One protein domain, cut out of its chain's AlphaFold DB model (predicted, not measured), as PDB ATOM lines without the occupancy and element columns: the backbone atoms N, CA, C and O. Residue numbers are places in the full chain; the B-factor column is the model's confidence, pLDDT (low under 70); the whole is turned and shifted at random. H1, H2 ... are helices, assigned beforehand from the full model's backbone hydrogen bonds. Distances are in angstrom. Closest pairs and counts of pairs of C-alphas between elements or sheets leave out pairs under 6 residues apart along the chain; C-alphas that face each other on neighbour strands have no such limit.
ATOM      1  N   ILE A  64       8.252  43.186 -10.669       61.72
ATOM      2  CA  ILE A  64       9.000  42.011 -11.135       61.72
ATOM      3  C   ILE A  64      10.469  42.133 -10.715       61.72
ATOM      4  O   ILE A  64      11.046  41.185 -10.187       61.72
ATOM      5  N   ILE A  65      11.072  43.309 -10.914       64.38
ATOM      6  CA  ILE A  65      12.505  43.519 -10.668       64.38
ATOM      7  C   ILE A  65      12.844  43.515  -9.172       64.38
ATOM      8  O   ILE A  65      13.948  43.125  -8.810       64.38
ATOM      9  N   LEU A  66      11.910  43.908  -8.303       70.75
ATOM     10  CA  LEU A  66      12.050  43.887  -6.842       70.75
ATOM     11  C   LEU A  66      11.325  42.708  -6.178       70.75
ATOM     12  O   LEU A  66      11.060  42.759  -4.971       70.75
ATOM     13  N   ALA A  67      10.986  41.655  -6.930       67.25
ATOM     14  CA  ALA A  67      10.215  40.531  -6.413       67.25
ATOM     15  C   ALA A  67      10.823  39.994  -5.101       67.25
ATOM     16  O   ALA A  67      12.002  39.643  -5.022       67.25
ATOM     17  N   ASN A  68      10.017  39.973  -4.033       69.50
ATOM     18  CA  ASN A  68      10.417  39.541  -2.685       69.50
ATOM     19  C   ASN A  68      11.649  40.264  -2.096       69.50
ATOM     20  O   ASN A  68      12.390  39.678  -1.298       69.50
ATOM     21  N   GLY A  69      11.886  41.520  -2.485       71.44
ATOM     22  CA  GLY A  69      13.026  42.320  -2.027       71.44
ATOM     23  C   GLY A  69      14.366  41.884  -2.628       71.44
ATOM     24  O   GLY A  69      15.416  42.215  -2.075       71.44
ATOM     25  N   GLN A  70      14.348  41.108  -3.715       81.44
ATOM     26  CA  GLN A  70      15.536  40.697  -4.459       81.44
ATOM     27  C   GLN A  70      15.635  41.523  -5.743       81.44
ATOM     28  O   GLN A  70      14.910  41.239  -6.691       81.44
ATOM     29  N   PRO A  71      16.506  42.541  -5.793       81.56
ATOM     30  CA  PRO A  71      16.696  43.304  -7.012       81.56
ATOM     31  C   PRO A  71      17.374  42.433  -8.076       81.56
ATOM     32  O   PRO A  71      18.477  41.911  -7.874       81.56
ATOM     33  N   LEU A  72      16.709  42.290  -9.218       82.25
ATOM     34  CA  LEU A  72      17.244  41.633 -10.406       82.25
ATOM     35  C   LEU A  72      18.090  42.632 -11.197       82.25
ATOM     36  O   LEU A  72      17.594  43.330 -12.076       82.25
ATOM     37  N   LEU A  73      19.374  42.709 -10.848       85.69
ATOM     38  CA  LEU A  73      20.353  43.538 -11.545       85.69
ATOM     39  C   LEU A  73      21.098  42.714 -12.595       85.69
ATOM     40  O   LEU A  73      21.540  41.593 -12.340       85.69
ATOM     41  N   THR A  74      21.300  43.300 -13.766       88.06
ATOM     42  CA  THR A  74      22.253  42.799 -14.755       88.06
ATOM     43  C   THR A  74      23.687  42.923 -14.232       88.06
ATOM     44  O   THR A  74      23.996  43.764 -13.388       88.06
ATOM     45  N   ASN A  75      24.616  42.143 -14.798       88.00
ATOM     46  CA  ASN A  75      26.040  42.228 -14.438       88.00
ATOM     47  C   ASN A  75      26.619  43.648 -14.600       88.00
ATOM     48  O   ASN A  75      27.527  44.038 -13.866       88.00
ATOM     49  N   PHE A  76      26.120  44.416 -15.575       90.25
ATOM     50  CA  PHE A  76      26.539  45.799 -15.793       90.25
ATOM     51  C   PHE A  76      26.054  46.719 -14.666       90.25
ATOM     52  O   PHE A  76      26.853  47.463 -14.099       90.25
ATOM     53  N   GLU A  77      24.773  46.629 -14.307       90.19
ATOM     54  CA  GLU A  77      24.184  47.394 -13.203       90.19
ATOM     55  C   GLU A  77      24.831  47.038 -11.863       90.19
ATOM     56  O   GLU A  77      25.126  47.918 -11.062       90.19
ATOM     57  N   GLU A  78      25.120  45.758 -11.638       91.00
ATOM     58  CA  GLU A  78      25.777  45.274 -10.428       91.00
ATOM     59  C   GLU A  78      27.215  45.795 -10.304       91.00
ATOM     60  O   GLU A  78      27.629  46.253  -9.237       91.00
ATOM     61  N   LYS A  79      27.974  45.804 -11.407       91.12
ATOM     62  CA  LYS A  79      29.301  46.430 -11.442       91.12
ATOM     63  C   LYS A  79      29.206  47.931 -11.163       91.12
ATOM     64  O   LYS A  79      29.970  48.457 -10.357       91.12
ATOM     65  N   HIS A  80      28.251  48.612 -11.793       91.31
ATOM     66  CA  HIS A  80      28.034  50.041 -11.587       91.31
ATOM     67  C   HIS A  80      27.650  50.370 -10.134       91.31
ATOM     68  O   HIS A  80      28.124  51.360  -9.576       91.31
ATOM     69  N   LEU A  81      26.842  49.519  -9.497       92.12
ATOM     70  CA  LEU A  81      26.471  49.615  -8.088       92.12
ATOM     71  C   LEU A  81      27.703  49.561  -7.176       92.12
ATOM     72  O   LEU A  81      27.863  50.435  -6.322       92.12
ATOM     73  N   ILE A  82      28.593  48.588  -7.386       91.69
ATOM     74  CA  ILE A  82      29.850  48.480  -6.631       91.69
ATOM     75  C   ILE A  82      30.724  49.718  -6.847       91.69
ATOM     76  O   ILE A  82      31.168  50.326  -5.872       91.69
ATOM     77  N   ASP A  83      30.902  50.160  -8.092       90.44
ATOM     78  CA  ASP A  83      31.697  51.354  -8.406       90.44
ATOM     79  C   ASP A  83      31.145  52.621  -7.726       90.44
ATOM     80  O   ASP A  83      31.910  53.513  -7.350       90.44
ATOM     81  N   MET A  84      29.822  52.730  -7.562       89.88
ATOM     82  CA  MET A  84      29.194  53.833  -6.829       89.88
ATOM     83  C   MET A  84      29.415  53.739  -5.319       89.88
ATOM     84  O   MET A  84      29.666  54.765  -4.688       89.88
ATOM     85  N   ILE A  85      29.331  52.538  -4.745       89.50
ATOM     86  CA  ILE A  85      29.548  52.292  -3.313       89.50
ATOM     87  C   ILE A  85      30.985  52.631  -2.928       89.50
ATOM     88  O   ILE A  85      31.198  53.362  -1.968       89.50
ATOM     89  N   LEU A  86      31.965  52.193  -3.722       87.06
ATOM     90  CA  LEU A  86      33.386  52.423  -3.445       87.06
ATOM     91  C   LEU A  86      33.792  53.902  -3.445       87.06
ATOM     92  O   LEU A  86      34.810  54.262  -2.859       87.06
ATOM     93  N   LYS A  87      33.018  54.770  -4.104       87.38
ATOM     94  CA  LYS A  87      33.279  56.216  -4.152       87.38
ATOM     95  C   LYS A  87      32.792  56.957  -2.907       87.38
ATOM     96  O   LYS A  87      33.164  58.116  -2.728       87.38
ATOM     97  N   ILE A  88      31.942  56.346  -2.081       83.75
ATOM     98  CA  ILE A  88      31.274  57.016  -0.963       83.75
ATOM     99  C   ILE A  88      31.656  56.334   0.351       83.75
ATOM    100  O   ILE A  88      31.115  55.301   0.727       83.75
ATOM    101  N   SER A  89      32.534  56.981   1.110       76.19
ATOM    102  CA  SER A  89      33.057  56.469   2.381       76.19
ATOM    103  C   SER A  89      32.300  56.940   3.625       76.19
ATOM    104  O   SER A  89      32.698  56.613   4.733       76.19
ATOM    105  N   ASN A  90      31.244  57.747   3.486       77.62
ATOM    106  CA  ASN A  90      30.684  58.503   4.622       77.62
ATOM    107  C   ASN A  90      29.297  58.014   5.063       77.62
ATOM    108  O   ASN A  90      28.696  58.598   5.960       77.62
ATOM    109  N   LYS A  91      28.760  56.984   4.403       79.56
ATOM    110  CA  LYS A  91      27.435  56.423   4.673       79.56
ATOM    111  C   LYS A  91      27.532  54.931   4.992       79.56
ATOM    112  O   LYS A  91      28.487  54.260   4.599       79.56
ATOM    113  N   ASP A  92      26.510  54.436   5.681       85.31
ATOM    114  CA  ASP A  92      26.278  53.011   5.905       85.31
ATOM    115  C   ASP A  92      26.059  52.283   4.567       85.31
ATOM    116  O   ASP A  92      25.269  52.728   3.731       85.31
ATOM    117  N   ILE A  93      26.769  51.171   4.355       85.62
ATOM    118  CA  ILE A  93      26.788  50.477   3.058       85.62
ATOM    119  C   ILE A  93      25.428  49.841   2.734       85.62
ATOM    120  O   ILE A  93      25.028  49.864   1.574       85.62
ATOM    121  N   GLU A  94      24.693  49.315   3.723       86.69
ATOM    122  CA  GLU A  94      23.351  48.743   3.502       86.69
ATOM    123  C   GLU A  94      22.374  49.829   3.034       86.69
ATOM    124  O   GLU A  94      21.660  49.646   2.046       86.69
ATOM    125  N   THR A  95      22.417  51.000   3.669       86.31
ATOM    126  CA  THR A  95      21.630  52.170   3.254       86.31
ATOM    127  C   THR A  95      22.026  52.642   1.853       86.31
ATOM    128  O   THR A  95      21.163  52.901   1.015       86.31
ATOM    129  N   MET A  96      23.327  52.707   1.545       88.50
ATOM    130  CA  MET A  96      23.789  53.066   0.200       88.50
ATOM    131  C   MET A  96      23.350  52.059  -0.858       88.50
ATOM    132  O   MET A  96      22.960  52.472  -1.946       88.50
ATOM    133  N   LEU A  97      23.404  50.759  -0.562       89.62
ATOM    134  CA  LEU A  97      22.928  49.716  -1.466       89.62
ATOM    135  C   LEU A  97      21.469  49.969  -1.838       89.62
ATOM    136  O   LEU A  97      21.148  50.025  -3.021       89.62
ATOM    137  N   GLN A  98      20.609  50.212  -0.851       88.38
ATOM    138  CA  GLN A  98      19.196  50.515  -1.087       88.38
ATOM    139  C   GLN A  98      19.012  51.780  -1.938       88.38
ATOM    140  O   GLN A  98      18.331  51.729  -2.962       88.38
ATOM    141  N   GLU A  99      19.666  52.890  -1.573       88.00
ATOM    142  CA  GLU A  99      19.594  54.157  -2.319       88.00
ATOM    143  C   GLU A  99      20.062  53.998  -3.776       88.00
ATOM    144  O   GLU A  99      19.456  54.538  -4.703       88.00
ATOM    145  N   LYS A 100      21.163  53.275  -3.999       89.62
ATOM    146  CA  LYS A 100      21.782  53.137  -5.320       89.62
ATOM    147  C   LYS A 100      21.069  52.136  -6.209       89.62
ATOM    148  O   LYS A 100      20.956  52.388  -7.403       89.62
ATOM    149  N   ILE A 101      20.548  51.053  -5.649       88.69
ATOM    150  CA  ILE A 101      19.683  50.126  -6.382       88.69
ATOM    151  C   ILE A 101      18.404  50.851  -6.789       88.69
ATOM    152  O   ILE A 101      18.040  50.809  -7.957       88.69
ATOM    153  N   HIS A 102      17.782  51.600  -5.872       85.31
ATOM    154  CA  HIS A 102      16.629  52.437  -6.198       85.31
ATOM    155  C   HIS A 102      16.930  53.389  -7.364       85.31
ATOM    156  O   HIS A 102      16.182  53.428  -8.337       85.31
ATOM    157  N   PHE A 103      18.063  54.093  -7.302       87.31
ATOM    158  CA  PHE A 103      18.502  54.997  -8.363       87.31
ATOM    159  C   PHE A 103      18.696  54.291  -9.715       87.31
ATOM    160  O   PHE A 103      18.186  54.769 -10.725       87.31
ATOM    161  N   ILE A 104      19.403  53.155  -9.749       86.12
ATOM    162  CA  ILE A 104      19.633  52.380 -10.981       86.12
ATOM    163  C   ILE A 104      18.300  51.968 -11.601       86.12
ATOM    164  O   ILE A 104      18.073  52.172 -12.792       86.12
ATOM    165  N   LEU A 105      17.406  51.420 -10.783       82.12
ATOM    166  CA  LEU A 105      16.136  50.920 -11.270       82.12
ATOM    167  C   LEU A 105      15.225  52.060 -11.752       82.12
ATOM    168  O   LEU A 105      14.581  51.936 -12.791       82.12
ATOM    169  N   GLN A 106      15.209  53.199 -11.058       82.06
ATOM    170  CA  GLN A 106      14.458  54.373 -11.500       82.06
ATOM    171  C   GLN A 106      14.975  54.894 -12.848       82.06
ATOM    172  O   GLN A 106      14.177  55.230 -13.722       82.06
ATOM    173  N   MET A 107      16.297  54.937 -13.034       82.50
ATOM    174  CA  MET A 107      16.915  55.398 -14.279       82.50
ATOM    175  C   MET A 107      16.629  54.470 -15.463       82.50
ATOM    176  O   MET A 107      16.417  54.956 -16.571       82.50
ATOM    177  N   ASN A 108      16.610  53.156 -15.237       79.38
ATOM    178  CA  ASN A 108      16.482  52.172 -16.315       79.38
ATOM    179  C   ASN A 108      15.030  51.810 -16.646       79.38
ATOM    180  O   ASN A 108      14.744  51.453 -17.786       79.38
ATOM    181  N   TYR A 109      14.112  51.919 -15.678       77.50
ATOM    182  CA  TYR A 109      12.728  51.447 -15.823       77.50
ATOM    183  C   TYR A 109      11.672  52.541 -15.599       77.50
ATOM    184  O   TYR A 109      10.478  52.279 -15.730       77.50
ATOM    185  N   GLY A 110      12.085  53.779 -15.305       67.19
ATOM    186  CA  GLY A 110      11.255  54.982 -15.443       67.19
ATOM    187  C   GLY A 110      10.131  55.168 -14.419       67.19
ATOM    188  O   GLY A 110       9.387  56.142 -14.524       67.19
ATOM    189  N   LEU A 111      10.001  54.290 -13.422       63.50
ATOM    190  CA  LEU A 111       8.955  54.370 -12.400       63.50
ATOM    191  C   LEU A 111       9.558  54.565 -11.001       63.50
ATOM    192  O   LEU A 111      10.545  53.907 -10.659       63.50
ATOM    193  N   PRO A 112       8.984  55.451 -10.164       61.56
ATOM    194  CA  PRO A 112       9.409  55.578  -8.777       61.56
ATOM    195  C   PRO A 112       9.093  54.270  -8.040       61.56
ATOM    196  O   PRO A 112       7.931  53.867  -7.978       61.56
ATOM    197  N   SER A 113      10.098  53.590  -7.474       61.19
ATOM    198  CA  SER A 113       9.798  52.485  -6.553       61.19
ATOM    199  C   SER A 113       9.408  53.021  -5.184       61.19
ATOM    200  O   SER A 113       9.941  54.021  -4.702       61.19
ATOM    201  N   SER A 114       8.521  52.300  -4.510       63.41
ATOM    202  CA  SER A 114       8.389  52.408  -3.063       63.41
ATOM    203  C   SER A 114       9.718  52.069  -2.375       63.41
ATOM    204  O   SER A 114      10.608  51.428  -2.954       63.41
ATOM    205  N   SER A 115       9.862  52.512  -1.124       64.38
ATOM    206  CA  SER A 115      10.935  52.037  -0.255       64.38
ATOM    207  C   SER A 115      10.860  50.513  -0.161       64.38
ATOM    208  O   SER A 115       9.808  49.942   0.123       64.38
ATOM    209  N   PHE A 116      11.981  49.846  -0.420       72.56
ATOM    210  CA  PHE A 116      12.080  48.396  -0.333       72.56
ATOM    211  C   PHE A 116      13.195  48.019   0.632       72.56
ATOM    212  O   PHE A 116      14.183  48.734   0.797       72.56
ATOM    213  N   THR A 117      13.024  46.883   1.298       75.62
ATOM    214  CA  THR A 117      14.072  46.287   2.125       75.62
ATOM    215  C   THR A 117      14.703  45.145   1.353       75.62
ATOM    216  O   THR A 117      14.002  44.328   0.755       75.62
ATOM    217  N   LEU A 118      16.030  45.088   1.367       83.31
ATOM    218  CA  LEU A 118      16.766  44.020   0.708       83.31
ATOM    219  C   LEU A 118      16.518  42.687   1.418       83.31
ATOM    220  O   LEU A 118      16.633  42.575   2.642       83.31
ATOM    221  N   ASN A 119      16.195  41.664   0.635       86.56
ATOM    222  CA  ASN A 119      16.065  40.303   1.125       86.56
ATOM    223  C   ASN A 119      17.404  39.829   1.704       86.56
ATOM    224  O   ASN A 119      18.454  40.004   1.084       86.56
ATOM    225  N   GLN A 120      17.367  39.165   2.860       85.06
ATOM    226  CA  GLN A 120      18.579  38.653   3.504       85.06
ATOM    227  C   GLN A 120      19.365  37.691   2.605       85.06
ATOM    228  O   GLN A 120      20.588  37.769   2.571       85.06
ATOM    229  N   HIS A 121      18.693  36.823   1.840       87.88
ATOM    230  CA  HIS A 121      19.374  35.911   0.916       87.88
ATOM    231  C   HIS A 121      20.182  36.680  -0.123       87.88
ATOM    232  O   HIS A 121      21.348  36.364  -0.337       87.88
ATOM    233  N   TRP A 122      19.562  37.702  -0.717       89.50
ATOM    234  CA  TRP A 122      20.205  38.520  -1.735       89.50
ATOM    235  C   TRP A 122      21.372  39.311  -1.146       89.50
ATOM    236  O   TRP A 122      22.443  39.336  -1.736       89.50
ATOM    237  N   MET A 123      21.204  39.877   0.057       89.19
ATOM    238  CA  MET A 123      22.287  40.568   0.763       89.19
ATOM    239  C   MET A 123      23.494  39.662   0.986       89.19
ATOM    240  O   MET A 123      24.618  40.059   0.688       89.19
ATOM    241  N   TYR A 124      23.274  38.440   1.477       91.19
ATOM    242  CA  TYR A 124      24.361  37.484   1.653       91.19
ATOM    243  C   TYR A 124      25.017  37.111   0.322       91.19
ATOM    244  O   TYR A 124      26.241  37.114   0.248       91.19
ATOM    245  N   ASP A 125      24.238  36.833  -0.725       91.44
ATOM    246  CA  ASP A 125      24.780  36.483  -2.045       91.44
ATOM    247  C   ASP A 125      25.623  37.607  -2.638       91.44
ATOM    248  O   ASP A 125      26.753  37.377  -3.068       91.44
ATOM    249  N   PHE A 126      25.102  38.830  -2.606       91.94
ATOM    250  CA  PHE A 126      25.785  40.011  -3.111       91.94
ATOM    251  C   PHE A 126      27.098  40.258  -2.361       91.94
ATOM    252  O   PHE A 126      28.147  40.460  -2.973       91.94
ATOM    253  N   ILE A 127      27.069  40.195  -1.029       92.69
ATOM    254  CA  ILE A 127      28.245  40.469  -0.200       92.69
ATOM    255  C   ILE A 127      29.288  39.366  -0.323       92.69
ATOM    256  O   ILE A 127      30.475  39.672  -0.383       92.69
ATOM    257  N   LEU A 128      28.879  38.098  -0.388       93.94
ATOM    258  CA  LEU A 128      29.802  36.988  -0.620       93.94
ATOM    259  C   LEU A 128      30.456  37.098  -2.000       93.94
ATOM    260  O   LEU A 128      31.669  36.924  -2.115       93.94
ATOM    261  N   LYS A 129      29.677  37.441  -3.031       94.06
ATOM    262  CA  LYS A 129      30.177  37.634  -4.396       94.06
ATOM    263  C   LYS A 129      31.200  38.768  -4.484       94.06
ATOM    264  O   LYS A 129      32.228  38.601  -5.135       94.06
ATOM    265  N   HIS A 130      30.954  39.885  -3.799       92.81
ATOM    266  CA  HIS A 130      31.820  41.074  -3.822       92.81
ATOM    267  C   HIS A 130      32.699  41.223  -2.584       92.81
ATOM    268  O   HIS A 130      33.190  42.316  -2.300       92.81
ATOM    269  N   PHE A 131      32.928  40.135  -1.845       92.75
ATOM    270  CA  PHE A 131      33.599  40.184  -0.547       92.75
ATOM    271  C   PHE A 131      34.965  40.869  -0.629       92.75
ATOM    272  O   PHE A 131      35.238  41.782   0.141       92.75
ATOM    273  N   GLN A 132      35.798  40.478  -1.598       90.75
ATOM    274  CA  GLN A 132      37.146  41.036  -1.766       90.75
ATOM    275  C   GLN A 132      37.132  42.547  -2.008       90.75
ATOM    276  O   GLN A 132      38.017  43.253  -1.551       90.75
ATOM    277  N   THR A 133      36.123  43.045  -2.714       90.19
ATOM    278  CA  THR A 133      36.008  44.465  -3.045       90.19
ATOM    279  C   THR A 133      35.420  45.267  -1.888       90.19
ATOM    280  O   THR A 133      35.857  46.381  -1.618       90.19
ATOM    281  N   LEU A 134      34.436  44.703  -1.187       89.31
ATOM    282  CA  LEU A 134      33.760  45.375  -0.082       89.31
ATOM    283  C   LEU A 134      34.580  45.354   1.206       89.31
ATOM    284  O   LEU A 134      34.458  46.281   2.000       89.31
ATOM    285  N   VAL A 135      35.407  44.330   1.434       88.81
ATOM    286  CA  VAL A 135      36.137  44.171   2.698       88.81
ATOM    287  C   VAL A 135      37.164  45.274   2.945       88.81
ATOM    288  O   VAL A 135      37.332  45.697   4.089       88.81
ATOM    289  N   ASP A 136      37.746  45.818   1.881       85.19
ATOM    290  CA  ASP A 136      38.720  46.912   1.949       85.19
ATOM    291  C   ASP A 136      38.071  48.305   2.061       85.19
ATOM    292  O   ASP A 136      38.764  49.312   2.217       85.19
ATOM    293  N   HIS A 137      36.738  48.395   1.999       86.81
ATOM    294  CA  HIS A 137      36.030  49.666   2.126       86.81
ATOM    295  C   HIS A 137      36.103  50.218   3.562       86.81
ATOM    296  O   HIS A 137      35.994  49.472   4.532       86.81
ATOM    297  N   ALA A 138      36.208  51.543   3.718       82.69
ATOM    298  CA  ALA A 138      36.392  52.187   5.026       82.69
ATOM    299  C   ALA A 138      35.299  51.831   6.058       82.69
ATOM    300  O   ALA A 138      35.600  51.600   7.226       82.69
ATOM    301  N   ASN A 139      34.043  51.715   5.609       83.50
ATOM    302  CA  ASN A 139      32.892  51.383   6.467       83.50
ATOM    303  C   ASN A 139      32.501  49.901   6.416       83.50
ATOM    304  O   ASN A 139      31.398  49.529   6.817       83.50
ATOM    305  N   SER A 140      33.365  49.041   5.879       85.75
ATOM    306  CA  SER A 140      33.044  47.628   5.694       85.75
ATOM    307  C   SER A 140      32.823  46.910   7.025       85.75
ATOM    308  O   SER A 140      31.913  46.092   7.134       85.75
ATOM    309  N   SER A 141      33.589  47.260   8.068       85.62
ATOM    310  CA  SER A 141      33.470  46.628   9.387       85.62
ATOM    311  C   SER A 141      32.067  46.761   9.962       85.62
ATOM    312  O   SER A 141      31.523  45.773  10.435       85.62
ATOM    313  N   GLU A 142      31.461  47.947   9.869       86.94
ATOM    314  CA  GLU A 142      30.110  48.177  10.383       86.94
ATOM    315  C   GLU A 142      29.076  47.309   9.652       86.94
ATOM    316  O   GLU A 142      28.221  46.702  10.295       86.94
ATOM    317  N   LEU A 143      29.192  47.188   8.324       87.94
ATOM    318  CA  LEU A 143      28.327  46.321   7.520       87.94
ATOM    319  C   LEU A 143      28.436  44.855   7.961       87.94
ATOM    320  O   LEU A 143      27.418  44.206   8.213       87.94
ATOM    321  N   PHE A 144      29.658  44.322   8.055       90.81
ATOM    322  CA  PHE A 144      29.858  42.921   8.434       90.81
ATOM    323  C   PHE A 144      29.447  42.660   9.878       90.81
ATOM    324  O   PHE A 144      28.787  41.659  10.135       90.81
ATOM    325  N   ASP A 145      29.762  43.558  10.811       87.38
ATOM    326  CA  ASP A 145      29.362  43.408  12.208       87.38
ATOM    327  C   ASP A 145      27.829  43.451  12.345       87.38
ATOM    328  O   ASP A 145      27.259  42.637  13.072       87.38
ATOM    329  N   LYS A 146      27.126  44.317  11.600       87.56
ATOM    330  CA  LYS A 146      25.652  44.320  11.555       87.56
ATOM    331  C   LYS A 146      25.098  43.005  11.018       87.56
ATOM    332  O   LYS A 146      24.201  42.437  11.633       87.56
ATOM    333  N   LEU A 147      25.625  42.502   9.902       87.12
ATOM    334  CA  LEU A 147      25.142  41.266   9.277       87.12
ATOM    335  C   LEU A 147      25.432  40.022  10.112       87.12
ATOM    336  O   LEU A 147      24.566  39.160  10.245       87.12
ATOM    337  N   LEU A 148      26.625  39.939  10.698       88.94
ATOM    338  CA  LEU A 148      27.046  38.799  11.505       88.94
ATOM    339  C   LEU A 148      26.356  38.759  12.875       88.94
ATOM    340  O   LEU A 148      26.198  37.681  13.441       88.94
ATOM    341  N   ASN A 149      25.898  39.902  13.391       87.00
ATOM    342  CA  ASN A 149      25.116  39.965  14.629       87.00
ATOM    343  C   ASN A 149      23.596  39.962  14.393       87.00
ATOM    344  O   ASN A 149      22.824  39.924  15.353       87.00
ATOM    345  N   ARG A 150      23.139  40.004  13.136       83.62
ATOM    346  CA  ARG A 150      21.712  39.988  12.810       83.62
ATOM    347  C   ARG A 150      21.130  38.615  13.130       83.62
ATOM    348  O   ARG A 150      21.648  37.591  12.692       83.62
ATOM    349  N   ASN A 151      20.005  38.595  13.843       75.88
ATOM    350  CA  ASN A 151      19.229  37.369  13.997       75.88
ATOM    351  C   ASN A 151      18.681  36.945  12.629       75.88
ATOM    352  O   ASN A 151      17.996  37.719  11.955       75.88
ATOM    353  N   PHE A 152      18.983  35.713  12.235       80.31
ATOM    354  CA  PHE A 152      18.424  35.060  11.059       80.31
ATOM    355  C   PHE A 152      17.710  33.776  11.475       80.31
ATOM    356  O   PHE A 152      17.965  33.222  12.551       80.31
ATOM    357  N   ASP A 153      16.803  33.307  10.623       76.00
ATOM    358  CA  ASP A 153      16.109  32.047  10.855       76.00
ATOM    359  C   ASP A 153      17.092  30.877  10.729       76.00
ATOM    360  O   ASP A 153      17.536  30.521   9.636       76.00
ATOM    361  N   LYS A 154      17.436  30.277  11.872       74.62
ATOM    362  CA  LYS A 154      18.349  29.129  11.958       74.62
ATOM    363  C   LYS A 154      17.775  27.869  11.306       74.62
ATOM    364  O   LYS A 154      18.535  26.950  11.015       74.62
ATOM    365  N   ASN A 155      16.465  27.821  11.058       78.81
ATOM    366  CA  ASN A 155      15.833  26.716  10.341       78.81
ATOM    367  C   ASN A 155      16.039  26.825   8.824       78.81
ATOM    368  O   ASN A 155      15.872  25.841   8.104       78.81
ATOM    369  N   ASN A 156      16.461  27.992   8.323       85.38
ATOM    370  CA  ASN A 156      16.865  28.157   6.938       85.38
ATOM    371  C   ASN A 156      18.337  27.747   6.772       85.38
ATOM    372  O   ASN A 156      19.265  28.521   7.042       85.38
ATOM    373  N   SER A 157      18.554  26.515   6.308       87.19
ATOM    374  CA  SER A 157      19.890  25.950   6.079       87.19
ATOM    375  C   SER A 157      20.720  26.762   5.081       87.19
ATOM    376  O   SER A 157      21.932  26.885   5.251       87.19
ATOM    377  N   THR A 158      20.077  27.376   4.083       89.44
ATOM    378  CA  THR A 158      20.752  28.169   3.047       89.44
ATOM    379  C   THR A 158      21.310  29.467   3.622       89.44
ATOM    380  O   THR A 158      22.490  29.760   3.434       89.44
ATOM    381  N   ILE A 159      20.501  30.230   4.365       89.06
ATOM    382  CA  ILE A 159      20.982  31.443   5.047       89.06
ATOM    383  C   ILE A 159      22.048  31.074   6.077       89.06
ATOM    384  O   ILE A 159      23.085  31.728   6.138       89.06
ATOM    385  N   SER A 160      21.826  30.006   6.847       88.75
ATOM    386  CA  SER A 160      22.775  29.542   7.864       88.75
ATOM    387  C   SER A 160      24.149  29.230   7.265       88.75
ATOM    388  O   SER A 160      25.173  29.635   7.817       88.75
ATOM    389  N   PHE A 161      24.179  28.560   6.111       91.44
ATOM    390  CA  PHE A 161      25.415  28.265   5.396       91.44
ATOM    391  C   PHE A 161      26.098  29.537   4.879       91.44
ATOM    392  O   PHE A 161      27.284  29.728   5.133       91.44
ATOM    393  N   LYS A 162      25.356  30.447   4.233       93.06
ATOM    394  CA  LYS A 162      25.904  31.725   3.741       93.06
ATOM    395  C   LYS A 162      26.446  32.602   4.870       93.06
ATOM    396  O   LYS A 162      27.510  33.202   4.739       93.06
ATOM    397  N   HIS A 163      25.750  32.634   6.001       92.44
ATOM    398  CA  HIS A 163      26.201  33.328   7.199       92.44
ATOM    399  C   HIS A 163      27.513  32.737   7.726       92.44
ATOM    400  O   HIS A 163      28.455  33.476   8.009       92.44
ATOM    401  N   TRP A 164      27.601  31.406   7.820       92.38
ATOM    402  CA  TRP A 164      28.837  30.729   8.205       92.38
ATOM    403  C   TRP A 164      29.985  31.043   7.235       92.38
ATOM    404  O   TRP A 164      31.063  31.418   7.690       92.38
ATOM    405  N   GLN A 165      29.745  30.987   5.920       93.94
ATOM    406  CA  GLN A 165      30.742  31.343   4.904       93.94
ATOM    407  C   GLN A 165      31.250  32.776   5.085       93.94
ATOM    408  O   GLN A 165      32.459  33.005   5.107       93.94
ATOM    409  N   LEU A 166      30.334  33.734   5.256       93.94
ATOM    410  CA  LEU A 166      30.686  35.138   5.451       93.94
ATOM    411  C   LEU A 166      31.530  35.325   6.713       93.94
ATOM    412  O   LEU A 166      32.541  36.026   6.686       93.94
ATOM    413  N   LYS A 167      31.139  34.661   7.805       92.81
ATOM    414  CA  LYS A 167      31.868  34.690   9.072       92.81
ATOM    415  C   LYS A 167      33.290  34.160   8.913       92.81
ATOM    416  O   LYS A 167      34.232  34.823   9.333       92.81
ATOM    417  N   THR A 168      33.459  33.006   8.269       93.06
ATOM    418  CA  THR A 168      34.780  32.412   8.032       93.06
ATOM    419  C   THR A 168      35.673  33.336   7.206       93.06
ATOM    420  O   THR A 168      36.813  33.582   7.600       93.06
ATOM    421  N   LEU A 169      35.156  33.907   6.114       93.69
ATOM    422  CA  LEU A 169      35.909  34.838   5.267       93.69
ATOM    423  C   LEU A 169      36.325  36.105   6.025       93.69
ATOM    424  O   LEU A 169      37.472  36.548   5.928       93.69
ATOM    425  N   TYR A 170      35.411  36.677   6.809       92.81
ATOM    426  CA  TYR A 170      35.677  37.878   7.595       92.81
ATOM    427  C   TYR A 170      36.697  37.630   8.719       92.81
ATOM    428  O   TYR A 170      37.620  38.427   8.906       92.81
ATOM    429  N   ASP A 171      36.602  36.494   9.413       90.44
ATOM    430  CA  ASP A 171      37.557  36.093  10.451       90.44
ATOM    431  C   ASP A 171      38.959  35.845   9.872       90.44
ATOM    432  O   ASP A 171      39.965  36.264  10.454       90.44
ATOM    433  N   GLU A 172      39.055  35.190   8.712       90.62
ATOM    434  CA  GLU A 172      40.323  35.015   7.996       90.62
ATOM    435  C   GLU A 172      40.941  36.353   7.592       90.62
ATOM    436  O   GLU A 172      42.150  36.552   7.745       90.62
ATOM    437  N   HIS A 173      40.120  37.285   7.109       88.94
ATOM    438  CA  HIS A 173      40.572  38.619   6.751       88.94
ATOM    439  C   HIS A 173      41.103  39.389   7.972       88.94
ATOM    440  O   HIS A 173      42.225  39.902   7.935       88.94
ATOM    441  N   LYS A 174      40.372  39.387   9.099       87.94
ATOM    442  CA  LYS A 174      40.830  39.995  10.362       87.94
ATOM    443  C   LYS A 174      42.150  39.393  10.847       87.94
ATOM    444  O   LYS A 174      43.051  40.136  11.240       87.94
ATOM    445  N   LYS A 175      42.315  38.066  10.771       88.12
ATOM    446  CA  LYS A 175      43.580  37.392  11.121       88.12
ATOM    447  C   LYS A 175      44.743  37.865  10.246       88.12
ATOM    448  O   LYS A 175      45.814  38.158  10.776       88.12
ATOM    449  N   LYS A 176      44.541  37.979   8.928       85.94
ATOM    450  CA  LYS A 176      45.565  38.478   7.991       85.94
ATOM    451  C   LYS A 176      45.963  39.921   8.304       85.94
ATOM    452  O   LYS A 176      47.156  40.213   8.349       85.94
ATOM    453  N   GLN A 177      45.000  40.800   8.591       81.88
ATOM    454  CA  GLN A 177      45.298  42.184   8.973       81.88
ATOM    455  C   GLN A 177      46.092  42.274  10.284       81.88
ATOM    456  O   GLN A 177      47.069  43.017  10.360       81.88
ATOM    457  N   GLN A 178      45.740  41.481  11.301       79.50
ATOM    458  CA  GLN A 178      46.482  41.450  12.567       79.50
ATOM    459  C   GLN A 178      47.924  40.957  12.386       79.50
ATOM    460  O   GLN A 178      48.848  41.525  12.968       79.50
ATOM    461  N   GLN A 179      48.142  39.941  11.546       79.94
ATOM    462  CA  GLN A 179      49.486  39.442  11.237       79.94
ATOM    463  C   GLN A 179      50.334  40.482  10.492       79.94
ATOM    464  O   GLN A 179      51.516  40.637  10.795       79.94
ATOM    465  N   GLN A 180      49.738  41.237   9.565       74.12
ATOM    466  CA  GLN A 180      50.434  42.320   8.862       74.12
ATOM    467  C   GLN A 180      50.812  43.473   9.806       74.12
ATOM    468  O   GLN A 180      51.929  43.988   9.725       74.12
ATOM    469  N   GLN A 181      49.942  43.830  10.755       65.12
ATOM    470  CA  GLN A 181      50.246  44.851  11.766       65.12
ATOM    471  C   GLN A 181      51.363  44.409  12.732       65.12
ATOM    472  O   GLN A 181      52.211  45.220  13.101       65.12
ATOM    473  N   GLN A 182      51.434  43.121  13.091       60.19
ATOM    474  CA  GLN A 182      52.517  42.576  13.930       60.19
ATOM    475  C   GLN A 182      53.864  42.449  13.189       60.19
ATOM    476  O   GLN A 182      54.926  42.540  13.806       60.19
TER     477      GLN A 182
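AT A GLANCE: This is residues 64 to 182 of the 201 residues of the protein "Hypothetical protein" of Rotaria socialis (UniProt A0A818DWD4). A long helix, H6, runs along one side of the domain and sticks out past it with residues 175 to 182; H3 and H5 pack on its earlier part at crossed angles, and the short H4 sits near H3 and H5. The hairpin of H1 and H2 makes the other end of the domain, away from H6. The printed part has 119 residues with six named helices, H1 to H6 in order along the chain, and no named strand; the class is all helix. It is compact, with a radius of gyration of the C-alphas of 15.1 A, and the C-alphas span 52 by 37 by 22 A.

IN THESE COORDINATES: H6, residues 157 to 182, is the longest helix at 37.5 A from first to last C-alpha; it begins at C-alpha 157 (19.890, 25.950, 6.079) and ends at C-alpha 182 (52.517, 42.576, 13.930). H5, residues 140 to 149, measures 14.2 A, and H3, residues 120 to 129, measures 14.1 A. H4, residues 131 to 135, measures 5.7 A. H2, residues 93 to 109, measures 23.6 A. H1, residues 75 to 86, measures 16.7 A and begins at C-alpha 75 (26.040, 42.228, -14.438).

HOW THE PARTS SIT: H6 touches H3 with residues 159 to 166 alone, closest at the C-alphas of His 121 and Ile 159, 6.3 A apart; they run the same way at a steep tilt of 41 degrees. H6 touches H5 with residues 163 to 170 alone, closest at the C-alphas of Leu 148 and Lys 167, 6.8 A apart. H5 and H6 form a helical hairpin, opposite ways at a steep tilt of 43 degrees. H3 and H5 are near each other. H4 is close to but not clearly touching H1, H3, H5 and H6; the C-alphas of Leu 134 and Ser 140, its closest pair with H5, are 6.2 A apart. H2 and H5 only just touch, and only at their ends, with 3 pairs of C-alphas within 8 A; the closest, Ile 93 and Leu 143, are 6.3 A apart. H1 and H2 form a helical hairpin, closest at the C-alphas of Leu 81 and Lys 100, 6.5 A apart, opposite ways at a steep tilt of 42 degrees. H6 is apart from H1 and H2. In H1, H2, H3, H4, H5 and H6 every O i to N i+4 pair is within hydrogen-bond range.

THE WHOLE: The two C-alphas farthest apart, those of Leu 111 and Gln 182, are 52.2 A apart. The printed part has no cut and no long link; H3 to H4 and H4 to H5 are tight. Without residues 175 to 182, which stand free, the body spans 41 by 33 by 22 A. The mean pLDDT of the printed part is 84.2, with residues 64 to 65, 67 to 68, 110 to 115 and 181 to 182 under 70.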